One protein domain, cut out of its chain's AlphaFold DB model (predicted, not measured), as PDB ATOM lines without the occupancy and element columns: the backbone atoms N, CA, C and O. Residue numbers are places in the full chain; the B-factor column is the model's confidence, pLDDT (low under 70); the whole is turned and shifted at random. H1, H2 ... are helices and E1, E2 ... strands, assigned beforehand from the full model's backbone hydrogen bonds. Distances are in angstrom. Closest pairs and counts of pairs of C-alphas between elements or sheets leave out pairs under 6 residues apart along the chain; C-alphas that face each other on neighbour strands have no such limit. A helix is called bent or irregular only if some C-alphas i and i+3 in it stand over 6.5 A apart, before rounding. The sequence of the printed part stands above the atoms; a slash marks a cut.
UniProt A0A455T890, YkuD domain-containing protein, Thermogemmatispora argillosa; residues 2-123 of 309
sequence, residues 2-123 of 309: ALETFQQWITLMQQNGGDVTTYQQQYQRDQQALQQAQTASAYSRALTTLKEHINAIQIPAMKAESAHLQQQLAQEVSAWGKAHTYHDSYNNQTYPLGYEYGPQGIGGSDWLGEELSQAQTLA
ATOM      1  N   ALA A   2       5.495 -65.869 -26.033       94.62
ATOM      2  CA  ALA A   2       5.307 -65.778 -24.564       94.62
ATOM      3  C   ALA A   2       6.600 -65.890 -23.720       94.62
ATOM      4  O   ALA A   2       6.837 -65.049 -22.862       94.62
ATOM      5  N   LEU A   3       7.467 -66.881 -23.980       97.06
ATOM      6  CA  LEU A   3       8.757 -66.995 -23.270       97.06
ATOM      7  C   LEU A   3       9.638 -65.765 -23.508       97.06
ATOM      8  O   LEU A   3      10.251 -65.246 -22.590       97.06
ATOM      9  N   GLU A   4       9.659 -65.278 -24.742       97.69
ATOM     10  CA  GLU A   4      10.395 -64.076 -25.125       97.69
ATOM     11  C   GLU A   4       9.876 -62.836 -24.389       97.69
ATOM     12  O   GLU A   4      10.677 -62.085 -23.848       97.69
ATOM     13  N   THR A   5       8.554 -62.675 -24.262       98.06
ATOM     14  CA  THR A   5       7.946 -61.627 -23.433       98.06
ATOM     15  C   THR A   5       8.380 -61.749 -21.975       98.06
ATOM     16  O   THR A   5       8.739 -60.749 -21.363       98.06
ATOM     17  N   PHE A   6       8.395 -62.959 -21.404       98.62
ATOM     18  CA  PHE A   6       8.859 -63.134 -20.026       98.62
ATOM     19  C   PHE A   6      10.337 -62.752 -19.873       98.62
ATOM     20  O   PHE A   6      10.704 -62.039 -18.943       98.62
ATOM     21  N   GLN A   7      11.176 -63.160 -20.829       98.50
ATOM     22  CA  GLN A   7      12.591 -62.807 -20.845       98.50
ATOM     23  C   GLN A   7      12.806 -61.293 -20.979       98.50
ATOM     24  O   GLN A   7      13.693 -60.763 -20.319       98.50
ATOM     25  N   GLN A   8      11.992 -60.592 -21.776       98.38
ATOM     26  CA  GLN A   8      12.039 -59.129 -21.894       98.38
ATOM     27  C   GLN A   8      11.747 -58.445 -20.554       98.38
ATOM     28  O   GLN A   8      12.494 -57.554 -20.162       98.38
ATOM     29  N   TRP A   9      10.734 -58.903 -19.812       98.50
ATOM     30  CA  TRP A   9      10.436 -58.380 -18.473       98.50
ATOM     31  C   TRP A   9      11.560 -58.638 -17.467       98.50
ATOM     32  O   TRP A   9      11.906 -57.753 -16.687       98.50
ATOM     33  N   ILE A  10      12.156 -59.832 -17.508       98.69
ATOM     34  CA  ILE A  10      13.319 -60.165 -16.678       98.69
ATOM     35  C   ILE A  10      14.484 -59.231 -17.011       98.69
ATOM     36  O   ILE A  10      15.094 -58.662 -16.112       98.69
ATOM     37  N   THR A  11      14.778 -59.038 -18.296       98.56
ATOM     38  CA  THR A  11      15.861 -58.157 -18.737       98.56
ATOM     39  C   THR A  11      15.616 -56.708 -18.326       98.56
ATOM     40  O   THR A  11      16.538 -56.088 -17.807       98.56
ATOM     41  N   LEU A  12      14.392 -56.195 -18.481       98.25
ATOM     42  CA  LEU A  12      14.018 -54.848 -18.041       98.25
ATOM     43  C   LEU A  12      14.258 -54.667 -16.539       98.25
ATOM     44  O   LEU A  12      14.948 -53.740 -16.124       98.25
ATOM     45  N   MET A  13      13.738 -55.586 -15.720       98.31
ATOM     46  CA  MET A  13      13.914 -55.533 -14.269       98.31
ATOM     47  C   MET A  13      15.395 -55.603 -13.880       98.31
ATOM     48  O   MET A  13      15.844 -54.834 -13.035       98.31
ATOM     49  N   GLN A  14      16.170 -56.484 -14.521       98.25
ATOM     50  CA  GLN A  14      17.597 -56.654 -14.249       98.25
ATOM     51  C   GLN A  14      18.420 -55.413 -14.618       98.25
ATOM     52  O   GLN A  14      19.302 -55.019 -13.857       98.25
ATOM     53  N   GLN A  15      18.148 -54.802 -15.775       97.81
ATOM     54  CA  GLN A  15      18.834 -53.585 -16.227       97.81
ATOM     55  C   GLN A  15      18.596 -52.412 -15.276       97.81
ATOM     56  O   GLN A  15      19.503 -51.619 -15.048       97.81
ATOM     57  N   ASN A  16      17.415 -52.373 -14.658       97.88
ATOM     58  CA  ASN A  16      17.032 -51.372 -13.671       97.88
ATOM     59  C   ASN A  16      17.335 -51.801 -12.217       97.88
ATOM     60  O   ASN A  16      16.776 -51.257 -11.269       97.88
ATOM     61  N   GLY A  17      18.221 -52.786 -12.018       96.44
ATOM     62  CA  GLY A  17      18.735 -53.164 -10.696       96.44
ATOM     63  C   GLY A  17      17.782 -53.976  -9.811       96.44
ATOM     64  O   GLY A  17      18.068 -54.164  -8.629       96.44
ATOM     65  N   GLY A  18      16.668 -54.474 -10.350       96.88
ATOM     66  CA  GLY A  18      15.742 -55.347  -9.631       96.88
ATOM     67  C   GLY A  18      16.261 -56.783  -9.467       96.88
ATOM     68  O   GLY A  18      16.997 -57.301 -10.309       96.88
ATOM     69  N   ASP A  19      15.849 -57.457  -8.388       97.50
ATOM     70  CA  ASP A  19      16.163 -58.876  -8.170       97.50
ATOM     71  C   ASP A  19      15.310 -59.780  -9.069       97.50
ATOM     72  O   ASP A  19      14.094 -59.898  -8.911       97.50
ATOM     73  N   VAL A  20      15.976 -60.461  -9.999       98.19
ATOM     74  CA  VAL A  20      15.344 -61.354 -10.976       98.19
ATOM     75  C   VAL A  20      15.506 -62.837 -10.652       98.19
ATOM     76  O   VAL A  20      15.081 -63.685 -11.439       98.19
ATOM     77  N   THR A  21      16.105 -63.186  -9.509       98.19
ATOM     78  CA  THR A  21      16.506 -64.565  -9.184       98.19
ATOM     79  C   THR A  21      15.342 -65.551  -9.303       98.19
ATOM     80  O   THR A  21      15.455 -66.581  -9.973       98.19
ATOM     81  N   THR A  22      14.193 -65.229  -8.703       98.12
ATOM     82  CA  THR A  22      12.995 -66.082  -8.752       98.12
ATOM     83  C   THR A  22      12.412 -66.179 -10.161       98.12
ATOM     84  O   THR A  22      12.044 -67.273 -10.596       98.12
ATOM     85  N   TYR A  23      12.372 -65.069 -10.899       98.44
ATOM     86  CA  TYR A  23      11.812 -65.024 -12.250       98.44
ATOM     87  C   TYR A  23      12.680 -65.772 -13.265       98.44
ATOM     88  O   TYR A  23      12.159 -66.498 -14.106       98.44
ATOM     89  N   GLN A  24      14.007 -65.705 -13.137       98.44
ATOM     90  CA  GLN A  24      14.924 -66.472 -13.979       98.44
ATOM     91  C   GLN A  24      14.764 -67.985 -13.763       98.44
ATOM     92  O   GLN A  24      14.801 -68.760 -14.723       98.44
ATOM     93  N   GLN A  25      14.539 -68.418 -12.516       98.50
ATOM     94  CA  GLN A  25      14.228 -69.817 -12.207       98.50
ATOM     95  C   GLN A  25      12.867 -70.242 -12.774       98.50
ATOM     96  O   GLN A  25      12.740 -71.344 -13.308       98.50
ATOM     97  N   GLN A  26      11.843 -69.387 -12.668       98.62
ATOM     98  CA  GLN A  26      10.528 -69.624 -13.277       98.62
ATOM     99  C   GLN A  26      10.641 -69.761 -14.795       98.62
ATOM    100  O   GLN A  26      10.158 -70.748 -15.339       98.62
ATOM    101  N   TYR A  27      11.370 -68.861 -15.456       98.56
ATOM    102  CA  TYR A  27      11.612 -68.907 -16.896       98.56
ATOM    103  C   TYR A  27      12.222 -70.243 -17.339       98.56
ATOM    104  O   TYR A  27      11.735 -70.867 -18.281       98.56
ATOM    105  N   GLN A  28      13.253 -70.724 -16.632       98.44
ATOM    106  CA  GLN A  28      13.876 -72.019 -16.930       98.44
ATOM    107  C   GLN A  28      12.884 -73.181 -16.775       98.44
ATOM    108  O   GLN A  28      12.840 -74.070 -17.629       98.44
ATOM    109  N   ARG A  29      12.063 -73.170 -15.714       98.44
ATOM    110  CA  ARG A  29      11.025 -74.190 -15.495       98.44
ATOM    111  C   ARG A  29       9.943 -74.151 -16.572       98.44
ATOM    112  O   ARG A  29       9.578 -75.206 -17.083       98.44
ATOM    113  N   ASP A  30       9.471 -72.969 -16.954       98.44
ATOM    114  CA  ASP A  30       8.444 -72.804 -17.990       98.44
ATOM    115  C   ASP A  30       8.959 -73.242 -19.362       98.44
ATOM    116  O   ASP A  30       8.260 -73.936 -20.102       98.44
ATOM    117  N   GLN A  31      10.208 -72.894 -19.685       98.31
ATOM    118  CA  GLN A  31      10.868 -73.329 -20.910       98.31
ATOM    119  C   GLN A  31      10.933 -74.859 -20.983       98.31
ATOM    120  O   GLN A  31      10.556 -75.443 -22.002       98.31
ATOM    121  N   GLN A  32      11.353 -75.515 -19.897       98.25
ATOM    122  CA  GLN A  32      11.388 -76.978 -19.815       98.25
ATOM    123  C   GLN A  32       9.984 -77.592 -19.905       98.25
ATOM    124  O   GLN A  32       9.783 -78.540 -20.664       98.25
ATOM    125  N   ALA A  33       8.999 -77.043 -19.189       97.81
ATOM    126  CA  ALA A  33       7.625 -77.544 -19.182       97.81
ATOM    127  C   ALA A  33       6.970 -77.474 -20.572       97.81
ATOM    128  O   ALA A  33       6.287 -78.414 -20.980       97.81
ATOM    129  N   LEU A  34       7.212 -76.395 -21.322       97.31
ATOM    130  CA  LEU A  34       6.738 -76.253 -22.700       97.31
ATOM    131  C   LEU A  34       7.431 -77.234 -23.654       97.31
ATOM    132  O   LEU A  34       6.763 -77.822 -24.502       97.31
ATOM    133  N   GLN A  35       8.742 -77.445 -23.504       97.00
ATOM    134  CA  GLN A  35       9.505 -78.393 -24.328       97.00
ATOM    135  C   GLN A  35       9.106 -79.854 -24.077       97.00
ATOM    136  O   GLN A  35       9.105 -80.661 -25.003       97.00
ATOM    137  N   GLN A  36       8.770 -80.202 -22.834       97.25
ATOM    138  CA  GLN A  36       8.437 -81.572 -22.428       97.25
ATOM    139  C   GLN A  36       6.947 -81.915 -22.585       97.25
ATOM    140  O   GLN A  36       6.552 -83.065 -22.378       97.25
ATOM    141  N   ALA A  37       6.094 -80.951 -22.934       97.00
ATOM    142  CA  ALA A  37       4.663 -81.169 -23.062       97.00
ATOM    143  C   ALA A  37       4.318 -82.069 -24.265       97.00
ATOM    144  O   ALA A  37       4.341 -81.641 -25.414       97.00
ATOM    145  N   GLN A  38       3.922 -83.314 -23.989       97.25
ATOM    146  CA  GLN A  38       3.551 -84.299 -25.020       97.25
ATOM    147  C   GLN A  38       2.051 -84.324 -25.355       97.25
ATOM    148  O   GLN A  38       1.630 -85.019 -26.275       97.25
ATOM    149  N   THR A  39       1.221 -83.592 -24.607       98.12
ATOM    150  CA  THR A  39      -0.230 -83.521 -24.834       98.12
ATOM    151  C   THR A  39      -0.697 -82.074 -24.893       98.12
ATOM    152  O   THR A  39      -0.125 -81.204 -24.234       98.12
ATOM    153  N   ALA A  40      -1.791 -81.819 -25.616       97.12
ATOM    154  CA  ALA A  40      -2.399 -80.489 -25.683       97.12
ATOM    155  C   ALA A  40      -2.763 -79.941 -24.288       97.12
ATOM    156  O   ALA A  40      -2.560 -78.764 -24.011       97.12
ATOM    157  N   SER A  41      -3.226 -80.805 -23.376       97.88
ATOM    158  CA  SER A  41      -3.526 -80.430 -21.988       97.88
ATOM    159  C   SER A  41      -2.268 -80.066 -21.187       97.88
ATOM    160  O   SER A  41      -2.275 -79.091 -20.436       97.88
ATOM    161  N   ALA A  42      -1.164 -80.807 -21.345       97.69
ATOM    162  CA  ALA A  42       0.107 -80.460 -20.705       97.69
ATOM    163  C   ALA A  42       0.660 -79.129 -21.234       97.69
ATOM    164  O   ALA A  42       1.040 -78.273 -20.438       97.69
ATOM    165  N   TYR A  43       0.617 -78.926 -22.553       97.75
ATOM    166  CA  TYR A  43       1.066 -77.684 -23.180       97.75
ATOM    167  C   TYR A  43       0.213 -76.493 -22.733       97.75
ATOM    168  O   TYR A  43       0.747 -75.456 -22.353       97.75
ATOM    169  N   SER A  44      -1.115 -76.658 -22.699       97.94
ATOM    170  CA  SER A  44      -2.029 -75.616 -22.225       97.94
ATOM    171  C   SER A  44      -1.765 -75.242 -20.769       97.94
ATOM    172  O   SER A  44      -1.795 -74.060 -20.450       97.94
ATOM    173  N   ARG A  45      -1.488 -76.215 -19.888       98.06
ATOM    174  CA  ARG A  45      -1.139 -75.937 -18.485       98.06
ATOM    175  C   ARG A  45       0.179 -75.179 -18.365       98.06
ATOM    176  O   ARG A  45       0.212 -74.160 -17.688       98.06
ATOM    177  N   ALA A  46       1.224 -75.626 -19.066       98.12
ATOM    178  CA  ALA A  46       2.518 -74.941 -19.082       98.12
ATOM    179  C   ALA A  46       2.393 -73.497 -19.600       98.12
ATOM    180  O   ALA A  46       2.963 -72.575 -19.026       98.12
ATOM    181  N   LEU A  47       1.588 -73.281 -20.646       98.00
ATOM    182  CA  LEU A  47       1.334 -71.947 -21.181       98.00
ATOM    183  C   LEU A  47       0.538 -71.059 -20.208       98.00
ATOM    184  O   LEU A  47       0.807 -69.861 -20.142       98.00
ATOM    185  N   THR A  48      -0.429 -71.612 -19.472       98.31
ATOM    186  CA  THR A  48      -1.158 -70.870 -18.430       98.31
ATOM    187  C   THR A  48      -0.215 -70.430 -17.313       98.31
ATOM    188  O   THR A  48      -0.190 -69.247 -16.991       98.31
ATOM    189  N   THR A  49       0.622 -71.334 -16.798       98.56
ATOM    190  CA  THR A  49       1.617 -71.011 -15.762       98.56
ATOM    191  C   THR A  49       2.606 -69.938 -16.227       98.56
ATOM    192  O   THR A  49       2.830 -68.964 -15.516       98.56
ATOM    193  N   LEU A  50       3.123 -70.040 -17.456       98.56
ATOM    194  CA  LEU A  50       3.988 -69.002 -18.024       98.56
ATOM    195  C   LEU A  50       3.297 -67.628 -18.065       98.56
ATOM    196  O   LEU A  50       3.916 -66.611 -17.762       98.56
ATOM    197  N   LYS A  51       2.009 -67.570 -18.422       98.38
ATOM    198  CA  LYS A  51       1.252 -66.307 -18.429       98.38
ATOM    199  C   LYS A  51       1.070 -65.732 -17.024       98.38
ATOM    200  O   LYS A  51       1.154 -64.520 -16.862       98.38
ATOM    201  N   GLU A  52       0.854 -66.578 -16.020       98.44
ATOM    202  CA  GLU A  52       0.798 -66.153 -14.616       98.44
ATOM    203  C   GLU A  52       2.137 -65.553 -14.167       98.44
ATOM    204  O   GLU A  52       2.148 -64.483 -13.559       98.44
ATOM    205  N   HIS A  53       3.265 -66.172 -14.531       98.69
ATOM    206  CA  HIS A  53       4.592 -65.628 -14.234       98.69
ATOM    207  C   HIS A  53       4.869 -64.301 -14.957       98.69
ATOM    208  O   HIS A  53       5.398 -63.379 -14.338       98.69
ATOM    209  N   ILE A  54       4.464 -64.166 -16.229       98.56
ATOM    210  CA  ILE A  54       4.555 -62.894 -16.967       98.56
ATOM    211  C   ILE A  54       3.768 -61.798 -16.242       98.56
ATOM    212  O   ILE A  54       4.299 -60.717 -16.012       98.56
ATOM    213  N   ASN A  55       2.530 -62.070 -15.831       97.94
ATOM    214  CA  ASN A  55       1.728 -61.082 -15.105       97.94
ATOM    215  C   ASN A  55       2.354 -60.728 -13.743       97.94
ATOM    216  O   ASN A  55       2.306 -59.579 -13.314       97.94
ATOM    217  N   ALA A  56       2.980 -61.700 -13.073       98.19
ATOM    218  CA  ALA A  56       3.592 -61.508 -11.761       98.19
ATOM    219  C   ALA A  56       4.882 -60.665 -11.775       98.19
ATOM    220  O   ALA A  56       5.259 -60.141 -10.725       98.19
ATOM    221  N   ILE A  57       5.577 -60.542 -12.913       98.50
ATOM    222  CA  ILE A  57       6.807 -59.733 -13.019       98.50
ATOM    223  C   ILE A  57       6.548 -58.285 -13.456       98.50
ATOM    224  O   ILE A  57       7.347 -57.412 -13.136       98.50
ATOM    225  N   GLN A  58       5.431 -58.004 -14.131       98.06
ATOM    226  CA  GLN A  58       5.152 -56.695 -14.741       98.06
ATOM    227  C   GLN A  58       5.287 -55.513 -13.769       98.06
ATOM    228  O   GLN A  58       6.072 -54.600 -14.014       98.06
ATOM    229  N   ILE A  59       4.564 -55.539 -12.645       97.56
ATOM    230  CA  ILE A  59       4.617 -54.452 -11.652       97.56
ATOM    231  C   ILE A  59       5.998 -54.369 -10.975       97.56
ATOM    232  O   ILE A  59       6.541 -53.270 -10.900       97.56
ATOM    233  N   PRO A  60       6.610 -55.471 -10.492       98.00
ATOM    234  CA  PRO A  60       7.968 -55.427  -9.942       98.00
ATOM    235  C   PRO A  60       9.025 -54.870 -10.903       98.00
ATOM    236  O   PRO A  60       9.889 -54.111 -10.471       98.00
ATOM    237  N   ALA A  61       8.943 -55.206 -12.192       98.19
ATOM    238  CA  ALA A  61       9.846 -54.681 -13.208       98.19
ATOM    239  C   ALA A  61       9.656 -53.175 -13.417       98.19
ATOM    240  O   ALA A  61      10.637 -52.437 -13.389       98.19
ATOM    241  N   MET A  62       8.407 -52.717 -13.540       97.50
ATOM    242  CA  MET A  62       8.105 -51.291 -13.682       97.50
ATOM    243  C   MET A  62       8.512 -50.491 -12.442       97.50
ATOM    244  O   MET A  62       9.088 -49.423 -12.571       97.50
ATOM    245  N   LYS A  63       8.337 -51.040 -11.233       96.31
ATOM    246  CA  LYS A  63       8.854 -50.428  -9.996       96.31
ATOM    247  C   LYS A  63      10.368 -50.249 -10.012       96.31
ATOM    248  O   LYS A  63      10.857 -49.222  -9.549       96.31
ATOM    249  N   ALA A  64      11.104 -51.251 -10.499       97.44
ATOM    250  CA  ALA A  64      12.554 -51.155 -10.626       97.44
ATOM    251  C   ALA A  64      12.939 -50.046 -11.617       97.44
ATOM    252  O   ALA A  64      13.801 -49.230 -11.308       97.44
ATOM    253  N   GLU A  65      12.258 -49.970 -12.763       97.75
ATOM    254  CA  GLU A  65      12.467 -48.918 -13.764       97.75
ATOM    255  C   GLU A  65      12.130 -47.517 -13.235       97.75
ATOM    256  O   GLU A  65      12.973 -46.626 -13.316       97.75
ATOM    257  N   SER A  66      10.965 -47.321 -12.604       96.56
ATOM    258  CA  SER A  66      10.601 -46.039 -11.985       96.56
ATOM    259  C   SER A  66      11.634 -45.603 -10.942       96.56
ATOM    260  O   SER A  66      12.059 -44.450 -10.936       96.56
ATOM    261  N   ALA A  67      12.089 -46.521 -10.081       95.75
ATOM    262  CA  ALA A  67      13.105 -46.217  -9.074       95.75
ATOM    263  C   ALA A  67      14.458 -45.848  -9.706       95.75
ATOM    264  O   ALA A  67      15.127 -44.925  -9.237       95.75
ATOM    265  N   HIS A  68      14.851 -46.541 -10.779       97.19
ATOM    266  CA  HIS A  68      16.074 -46.241 -11.516       97.19
ATOM    267  C   HIS A  68      16.026 -44.845 -12.149       97.19
ATOM    268  O   HIS A  68      16.937 -44.045 -11.934       97.19
ATOM    269  N   LEU A  69      14.946 -44.523 -12.862       97.50
ATOM    270  CA  LEU A  69      14.768 -43.227 -13.520       97.50
ATOM    271  C   LEU A  69      14.645 -42.078 -12.509       97.50
ATOM    272  O   LEU A  69      15.262 -41.029 -12.694       97.50
ATOM    273  N   GLN A  70      13.930 -42.283 -11.397       96.38
ATOM    274  CA  GLN A  70      13.880 -41.321 -10.291       96.38
ATOM    275  C   GLN A  70      15.282 -41.051  -9.733       96.38
ATOM    276  O   GLN A  70      15.660 -39.897  -9.516       96.38
ATOM    277  N   GLN A  71      16.065 -42.108  -9.496       96.38
ATOM    278  CA  GLN A  71      17.432 -41.975  -9.006       96.38
ATOM    279  C   GLN A  71      18.315 -41.235 -10.016       96.38
ATOM    280  O   GLN A  71      19.096 -40.372  -9.607       96.38
ATOM    281  N   GLN A  72      18.184 -41.545 -11.308       97.62
ATOM    282  CA  GLN A  72      18.905 -40.864 -12.378       97.62
ATOM    283  C   GLN A  72      18.587 -39.365 -12.380       97.62
ATOM    284  O   GLN A  72      19.506 -38.555 -12.261       97.62
ATOM    285  N   LEU A  73      17.305 -38.991 -12.429       97.31
ATOM    286  CA  LEU A  73      16.878 -37.591 -12.433       97.31
ATOM    287  C   LEU A  73      17.413 -36.848 -11.202       97.31
ATOM    288  O   LEU A  73      18.047 -35.802 -11.333       97.31
ATOM    289  N   ALA A  74      17.255 -37.421 -10.005       96.62
ATOM    290  CA  ALA A  74      17.748 -36.813  -8.771       96.62
ATOM    291  C   ALA A  74      19.276 -36.612  -8.775       96.62
ATOM    292  O   ALA A  74      19.776 -35.585  -8.302       96.62
ATOM    293  N   GLN A  75      20.033 -37.575  -9.311       97.88
ATOM    294  CA  GLN A  75      21.490 -37.476  -9.432       97.88
ATOM    295  C   GLN A  75      21.904 -36.397 -10.430       97.88
ATOM    296  O   GLN A  75      22.773 -35.582 -10.111       97.88
ATOM    297  N   GLU A  76      21.278 -36.366 -11.604       98.31
ATOM    298  CA  GLU A  76      21.571 -35.386 -12.644       98.31
ATOM    299  C   GLU A  76      21.238 -33.962 -12.201       98.31
ATOM    300  O   GLU A  76      22.076 -33.069 -12.338       98.31
ATOM    301  N   VAL A  77      20.066 -33.756 -11.594       97.94
ATOM    302  CA  VAL A  77      19.640 -32.455 -11.064       97.94
ATOM    303  C   VAL A  77      20.568 -31.998  -9.942       97.94
ATOM    304  O   VAL A  77      21.025 -30.854  -9.938       97.94
ATOM    305  N   SER A  78      20.931 -32.894  -9.015       97.50
ATOM    306  CA  SER A  78      21.871 -32.560  -7.937       97.50
ATOM    307  C   SER A  78      23.261 -32.205  -8.469       97.50
ATOM    308  O   SER A  78      23.883 -31.256  -7.986       97.50
ATOM    309  N   ALA A  79      23.772 -32.959  -9.446       98.38
ATOM    310  CA  ALA A  79      25.068 -32.691 -10.060       98.38
ATOM    311  C   ALA A  79      25.057 -31.356 -10.818       98.38
ATOM    312  O   ALA A  79      25.970 -30.545 -10.648       98.38
ATOM    313  N   TRP A  80      23.998 -31.102 -11.590       98.25
ATOM    314  CA  TRP A  80      23.808 -29.857 -12.321       98.25
ATOM    315  C   TRP A  80      23.738 -28.653 -11.386       98.25
ATOM    316  O   TRP A  80      24.541 -27.738 -11.546       98.25
ATOM    317  N   GLY A  81      22.865 -28.678 -10.376       97.44
ATOM    318  CA  GLY A  81      22.680 -27.568  -9.438       97.44
ATOM    319  C   GLY A  81      23.907 -27.272  -8.569       97.44
ATOM    320  O   GLY A  81      24.077 -26.151  -8.100       97.44
ATOM    321  N   LYS A  82      24.808 -28.248  -8.372       97.19
ATOM    322  CA  LYS A  82      26.122 -28.018  -7.739       97.19
ATOM    323  C   LYS A  82      27.107 -27.314  -8.672       97.19
ATOM    324  O   LYS A  82      27.916 -26.519  -8.203       97.19
ATOM    325  N   ALA A  83      27.073 -27.641  -9.962       97.88
ATOM    326  CA  ALA A  83      27.961 -27.066 -10.969       97.88
ATOM    327  C   ALA A  83      27.463 -25.711 -11.505       97.88
ATOM    328  O   ALA A  83      28.274 -24.886 -11.922       97.88
ATOM    329  N   HIS A  84      26.150 -25.478 -11.466       97.69
ATOM    330  CA  HIS A  84      25.481 -24.308 -12.022       97.69
ATOM    331  C   HIS A  84      24.634 -23.656 -10.942       97.69
ATOM    332  O   HIS A  84      23.573 -24.154 -10.560       97.69
ATOM    333  N   THR A  85      25.119 -22.524 -10.451       97.38
ATOM    334  CA  THR A  85      24.454 -21.755  -9.410       97.38
ATOM    335  C   THR A  85      24.236 -20.318  -9.854       97.38
ATOM    336  O   THR A  85      24.977 -19.778 -10.675       97.38
ATOM    337  N   TYR A  86      23.211 -19.699  -9.282       96.44
ATOM    338  CA  TYR A  86      22.966 -18.269  -9.369       96.44
ATOM    339  C   TYR A  86      23.213 -17.652  -7.997       96.44
ATOM    340  O   TYR A  86      22.565 -18.028  -7.020       96.44
ATOM    341  N   HIS A  87      24.178 -16.740  -7.911       97.19
ATOM    342  CA  HIS A  87      24.392 -15.946  -6.708       97.19
ATOM    343  C   HIS A  87      23.560 -14.670  -6.802       97.19
ATOM    344  O   HIS A  87      23.843 -13.805  -7.632       97.19
ATOM    345  N   ASP A  88      22.546 -14.572  -5.952       96.25
ATOM    346  CA  ASP A  88      21.680 -13.412  -5.866       96.25
ATOM    347  C   ASP A  88      22.288 -12.360  -4.931       96.25
ATOM    348  O   ASP A  88      22.425 -12.564  -3.724       96.25
ATOM    349  N   SER A  89      22.636 -11.202  -5.488       94.94
ATOM    350  CA  SER A  89      23.168 -10.083  -4.709       94.94
ATOM    351  C   SER A  89      22.122  -9.390  -3.833       94.94
ATOM    352  O   SER A  89      22.507  -8.673  -2.910       94.94
ATOM    353  N   TYR A  90      20.823  -9.563  -4.113       94.44
ATOM    354  CA  TYR A  90      19.760  -8.889  -3.363       94.44
ATOM    355  C   TYR A  90      19.650  -9.428  -1.933       94.44
ATOM    356  O   TYR A  90      19.606  -8.657  -0.974       94.44
ATOM    357  N   ASN A  91      19.667 -10.752  -1.777       95.44
ATOM    358  CA  ASN A  91      19.605 -11.413  -0.472       95.44
ATOM    359  C   ASN A  91      20.904 -12.137  -0.073       95.44
ATOM    360  O   ASN A  91      20.961 -12.746   0.998       95.44
ATOM    361  N   ASN A  92      21.941 -12.058  -0.911       96.38
ATOM    362  CA  ASN A  92      23.235 -12.712  -0.718       96.38
ATOM    363  C   ASN A  92      23.131 -14.247  -0.582       96.38
ATOM    364  O   ASN A  92      23.946 -14.878   0.100       96.38
ATOM    365  N   GLN A  93      22.128 -14.856  -1.219       96.75
ATOM    366  CA  GLN A  93      21.927 -16.300  -1.279       96.75
ATOM    367  C   GLN A  93      22.411 -16.859  -2.618       96.75
ATOM    368  O   GLN A  93      22.378 -16.203  -3.654       96.75
ATOM    369  N   THR A  94      22.858 -18.112  -2.602       97.06
ATOM    370  CA  THR A  94      23.194 -18.854  -3.816       97.06
ATOM    371  C   THR A  94      22.165 -19.950  -4.041       97.06
ATOM    372  O   THR A  94      21.923 -20.771  -3.155       97.06
ATOM    373  N   TYR A  95      21.589 -19.975  -5.237       96.75
ATOM    374  CA  TYR A  95      20.559 -20.919  -5.647       96.75
ATOM    375  C   TYR A  95      21.117 -21.930  -6.651       96.75
ATOM    376  O   TYR A  95      21.804 -21.523  -7.592       96.75
ATOM    377  N   PRO A  96      20.838 -23.236  -6.495       97.12
ATOM    378  CA  PRO A  96      21.110 -24.203  -7.551       97.12
ATOM    379  C   PRO A  96      20.164 -23.945  -8.730       97.12
ATOM    380  O   PRO A  96      18.961 -23.798  -8.532       97.12
ATOM    381  N   LEU A  97      20.691 -23.894  -9.953       97.19
ATOM    382  CA  LEU A  97      19.852 -23.818 -11.151       97.19
ATOM    383  C   LEU A  97      19.230 -25.186 -11.464       97.19
ATOM    384  O   LEU A  97      19.790 -26.221 -11.104       97.19
ATOM    385  N   GLY A  98      18.076 -25.188 -12.138       96.81
ATOM    386  CA  GLY A  98      17.283 -26.401 -12.371       96.81
ATOM    387  C   GLY A  98      16.564 -26.907 -11.117       96.81
ATOM    388  O   GLY A  98      16.257 -28.096 -11.022       96.81
ATOM    389  N   TYR A  99      16.327 -26.028 -10.136       97.31
ATOM    390  CA  TYR A  99      15.628 -26.357  -8.892       97.31
ATOM    391  C   TYR A  99      14.202 -26.868  -9.137       97.31
ATOM    392  O   TYR A  99      13.671 -27.614  -8.314       97.31
ATOM    393  N   GLU A 100      13.607 -26.526 -10.279       98.19
ATOM    394  CA  GLU A 100      12.272 -26.937 -10.704       98.19
ATOM    395  C   GLU A 100      12.164 -28.450 -10.952       98.19
ATOM    396  O   GLU A 100      11.082 -29.022 -10.836       98.19
ATOM    397  N   TYR A 101      13.291 -29.114 -11.219       98.12
ATOM    398  CA  TYR A 101      13.398 -30.574 -11.329       98.12
ATOM    399  C   TYR A 101      13.817 -31.236 -10.005       98.12
ATOM    400  O   TYR A 101      13.937 -32.458  -9.911       98.12
ATOM    401  N   GLY A 102      14.103 -30.430  -8.980       95.56
ATOM    402  CA  GLY A 102      14.610 -30.882  -7.693       95.56
ATOM    403  C   GLY A 102      13.512 -31.260  -6.695       95.56
ATOM    404  O   GLY A 102      12.331 -31.289  -7.033       95.56
ATOM    405  N   PRO A 103      13.889 -31.503  -5.425       92.06
ATOM    406  CA  PRO A 103      12.962 -31.930  -4.372       92.06
ATOM    407  C   PRO A 103      11.858 -30.928  -4.007       92.06
ATOM    408  O   PRO A 103      10.902 -31.322  -3.353       92.06
ATOM    409  N   GLN A 104      12.005 -29.649  -4.369       90.31
ATOM    410  CA  GLN A 104      10.957 -28.630  -4.190       90.31
ATOM    411  C   GLN A 104      10.077 -28.468  -5.441       90.31
ATOM    412  O   GLN A 104       9.073 -27.770  -5.398       90.31
ATOM    413  N   GLY A 105      10.462 -29.088  -6.561       94.38
ATOM    414  CA  GLY A 105       9.706 -29.107  -7.809       94.38
ATOM    415  C   GLY A 105       9.217 -30.509  -8.146       94.38
ATOM    416  O   GLY A 105       8.764 -31.232  -7.258       94.38
ATOM    417  N   ILE A 106       9.318 -30.918  -9.416       93.56
ATOM    418  CA  ILE A 106       8.721 -32.190  -9.866       93.56
ATOM    419  C   ILE A 106       9.371 -33.436  -9.247       93.56
ATOM    420  O   ILE A 106       8.749 -34.492  -9.180       93.56
ATOM    421  N   GLY A 107      10.586 -33.313  -8.703       88.94
ATOM    422  CA  GLY A 107      11.256 -34.381  -7.957       88.94
ATOM    423  C   GLY A 107      10.810 -34.503  -6.492       88.94
ATOM    424  O   GLY A 107      11.364 -35.326  -5.760       88.94
ATOM    425  N   GLY A 108       9.881 -33.655  -6.043       88.25
ATOM    426  CA  GLY A 108       9.399 -33.557  -4.666       88.25
ATOM    427  C   GLY A 108       8.231 -34.474  -4.307       88.25
ATOM    428  O   GLY A 108       7.793 -35.316  -5.093       88.25
ATOM    429  N   SER A 109       7.715 -34.298  -3.085       81.31
ATOM    430  CA  SER A 109       6.575 -35.068  -2.561       81.31
ATOM    431  C   SER A 109       5.267 -34.792  -3.289       81.31
ATOM    432  O   SER A 109       4.451 -35.698  -3.385       81.31
ATOM    433  N   ASP A 110       5.093 -33.577  -3.801       83.31
ATOM    434  CA  ASP A 110       3.817 -33.084  -4.338       83.31
ATOM    435  C   ASP A 110       3.645 -33.396  -5.836       83.31
ATOM    436  O   ASP A 110       2.671 -32.990  -6.461       83.31
ATOM    437  N   TRP A 111       4.626 -34.088  -6.417       88.75
ATOM    438  CA  TRP A 111       4.656 -34.508  -7.814       88.75
ATOM    439  C   TRP A 111       5.027 -35.987  -7.870       88.75
ATOM    440  O   TRP A 111       4.221 -36.838  -7.501       88.75
ATOM    441  N   LEU A 112       6.278 -36.312  -8.204       88.06
ATOM    442  CA  LEU A 112       6.744 -37.694  -8.304       88.06
ATOM    443  C   LEU A 112       6.481 -38.524  -7.034       88.06
ATOM    444  O   LEU A 112       6.165 -39.711  -7.114       88.06
ATOM    445  N   GLY A 113       6.618 -37.921  -5.848       86.06
ATOM    446  CA  GLY A 113       6.306 -38.598  -4.590       86.06
ATOM    447  C   GLY A 113       4.836 -39.013  -4.478       86.06
ATOM    448  O   GLY A 113       4.552 -40.127  -4.029       86.06
ATOM    449  N   GLU A 114       3.915 -38.157  -4.918       88.25
ATOM    450  CA  GLU A 114       2.479 -38.426  -4.921       88.25
ATOM    451  C   GLU A 114       2.138 -39.513  -5.945       88.25
ATOM    452  O   GLU A 114       1.522 -40.513  -5.565       88.25
ATOM    453  N   GLU A 115       2.619 -39.385  -7.185       89.81
ATOM    454  CA  GLU A 115       2.400 -40.363  -8.262       89.81
ATOM    455  C   GLU A 115       2.842 -41.773  -7.845       89.81
ATOM    456  O   GLU A 115       2.073 -42.736  -7.927       89.81
ATOM    457  N   LEU A 116       4.054 -41.895  -7.293       88.94
ATOM    458  CA  LEU A 116       4.579 -43.166  -6.790       88.94
ATOM    459  C   LEU A 116       3.762 -43.720  -5.617       88.94
ATOM    460  O   LEU A 116       3.600 -44.937  -5.502       88.94
ATOM    461  N   SER A 117       3.261 -42.853  -4.733       91.06
ATOM    462  CA  SER A 117       2.461 -43.277  -3.577       91.06
ATOM    463  C   SER A 117       1.067 -43.781  -3.969       91.06
ATOM    464  O   SER A 117       0.512 -44.647  -3.287       91.06
ATOM    465  N   GLN A 118       0.518 -43.263  -5.068       92.69
ATOM    466  CA  GLN A 118      -0.815 -43.601  -5.562       92.69
ATOM    467  C   GLN A 118      -0.804 -44.766  -6.562       92.69
ATOM    468  O   GLN A 118      -1.835 -45.420  -6.725       92.69
ATOM    469  N   ALA A 119       0.342 -45.084  -7.178       94.81
ATOM    470  CA  ALA A 119       0.460 -46.125  -8.197       94.81
ATOM    471  C   ALA A 119       0.212 -47.554  -7.670       94.81
ATOM    472  O   ALA A 119       0.955 -48.092  -6.837       94.81
ATOM    473  N   GLN A 120      -0.808 -48.219  -8.220       94.25
ATOM    474  CA  GLN A 120      -1.238 -49.569  -7.832       94.25
ATOM    475  C   GLN A 120      -1.286 -50.547  -9.009       94.25
ATOM    476  O   GLN A 120      -1.013 -51.738  -8.835       94.25
ATOM    477  N   THR A 121      -1.640 -50.065 -10.195       96.69
ATOM    478  CA  THR A 121      -1.824 -50.870 -11.402       96.69
ATOM    479  C   THR A 121      -0.612 -50.787 -12.325       96.69
ATOM    480  O   THR A 121       0.235 -49.910 -12.189       96.69
ATOM    481  N   LEU A 122      -0.522 -51.701 -13.298       95.19
ATOM    482  CA  LEU A 122       0.516 -51.621 -14.330       95.19
ATOM    483  C   LEU A 122       0.450 -50.296 -15.107       95.19
ATOM    484  O   LEU A 122       1.496 -49.735 -15.406       95.19
ATOM    485  N   ALA A 123      -0.758 -49.806 -15.398       96.75
ATOM    486  CA  ALA A 123      -0.947 -48.545 -16.107       96.75
ATOM    487  C   ALA A 123      -0.427 -47.357 -15.287       96.75
ATOM    488  O   ALA A 123       0.219 -46.478 -15.843       96.75
TER     489      ALA A 123
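This is residues 2 to 123 of the 309 residues of the protein "YkuD domain-containing protein" of Thermogemmatispora argillosa (UniProt A0A455T890). This is a long rod with one long, nearly straight helix, H3, as its spine; H1 and H2 fold alongside its first arm H3a in an up-and-down bundle, each running against the one before. The other end is a small hairpin of antiparallel strands, E1 and E2, with residues 88 to 93 sticking out, and the short helix H4 then runs back near arm H3b. The 122 printed residues include four named helices and two strands, ordered H1 H2 H3 E1 E2 H4, mostly helix. The whole is extended, with a radius of gyration of the C-alphas of 22.0 A and spans of 80 by 26 by 16 A.

Start with H1, residues 2 to 15, and H2, residues 21 to 36: this helical hairpin touches at C-alphas Ile 10 and Tyr 23, the closest, 6.7 A. Next, H3, residues 40 to 83, was assigned as one helix by its hydrogen bonds but is bent: C-alphas 56 and 59 are 7.1 A apart, and arms H3a, 40 to 56, and H3b, 59 to 83, stand at 28 degrees. H2 touches H3a, opposite ways at a shallow tilt of 16 degrees, closest at C-alphas Leu 34 and Ala 46, 5.7 A. Residues 9 to 13 of H1 touch residues 60 to 65 of H3b, closest at C-alphas Met 13 and Ala 61, 4.3 A. In the hairpin of E1, residues 85 to 88, and E2, residues 93 to 96, find N 86 and O 95 at 2.9 A, within hydrogen-bond range. H4, residues 109 to 118, is near H3b but apart from H1. In H1, H2, H3a and H3b every O i to N i+4 pair is within hydrogen-bond range; in H4, 4 of 6 are.

Find C-alpha 2 at (5.307, -65.778, -24.564), where H1 begins its 20.0 A; H2 spans 23.0 A. H3a spans 24.3 A and H3b 36.0 A, ending at C-alpha 83, (27.961, -27.066, -10.969). E1 spans 9.5 A and E2 10.1 A. H4 spans 11.7 A to C-alpha 118 at (-0.815, -43.601, -5.562), neither bent nor irregular, but only just: C-alphas 109 and 112 are 6.3 A apart.

The C-alphas farthest apart, Thr 39 and Tyr 90, are 80.2 A apart. The printed part has no cut, and the link from E2 to H4 is long, with 12 residues. Mean pLDDT of the printed part is 96.4, and no printed residue is under 70.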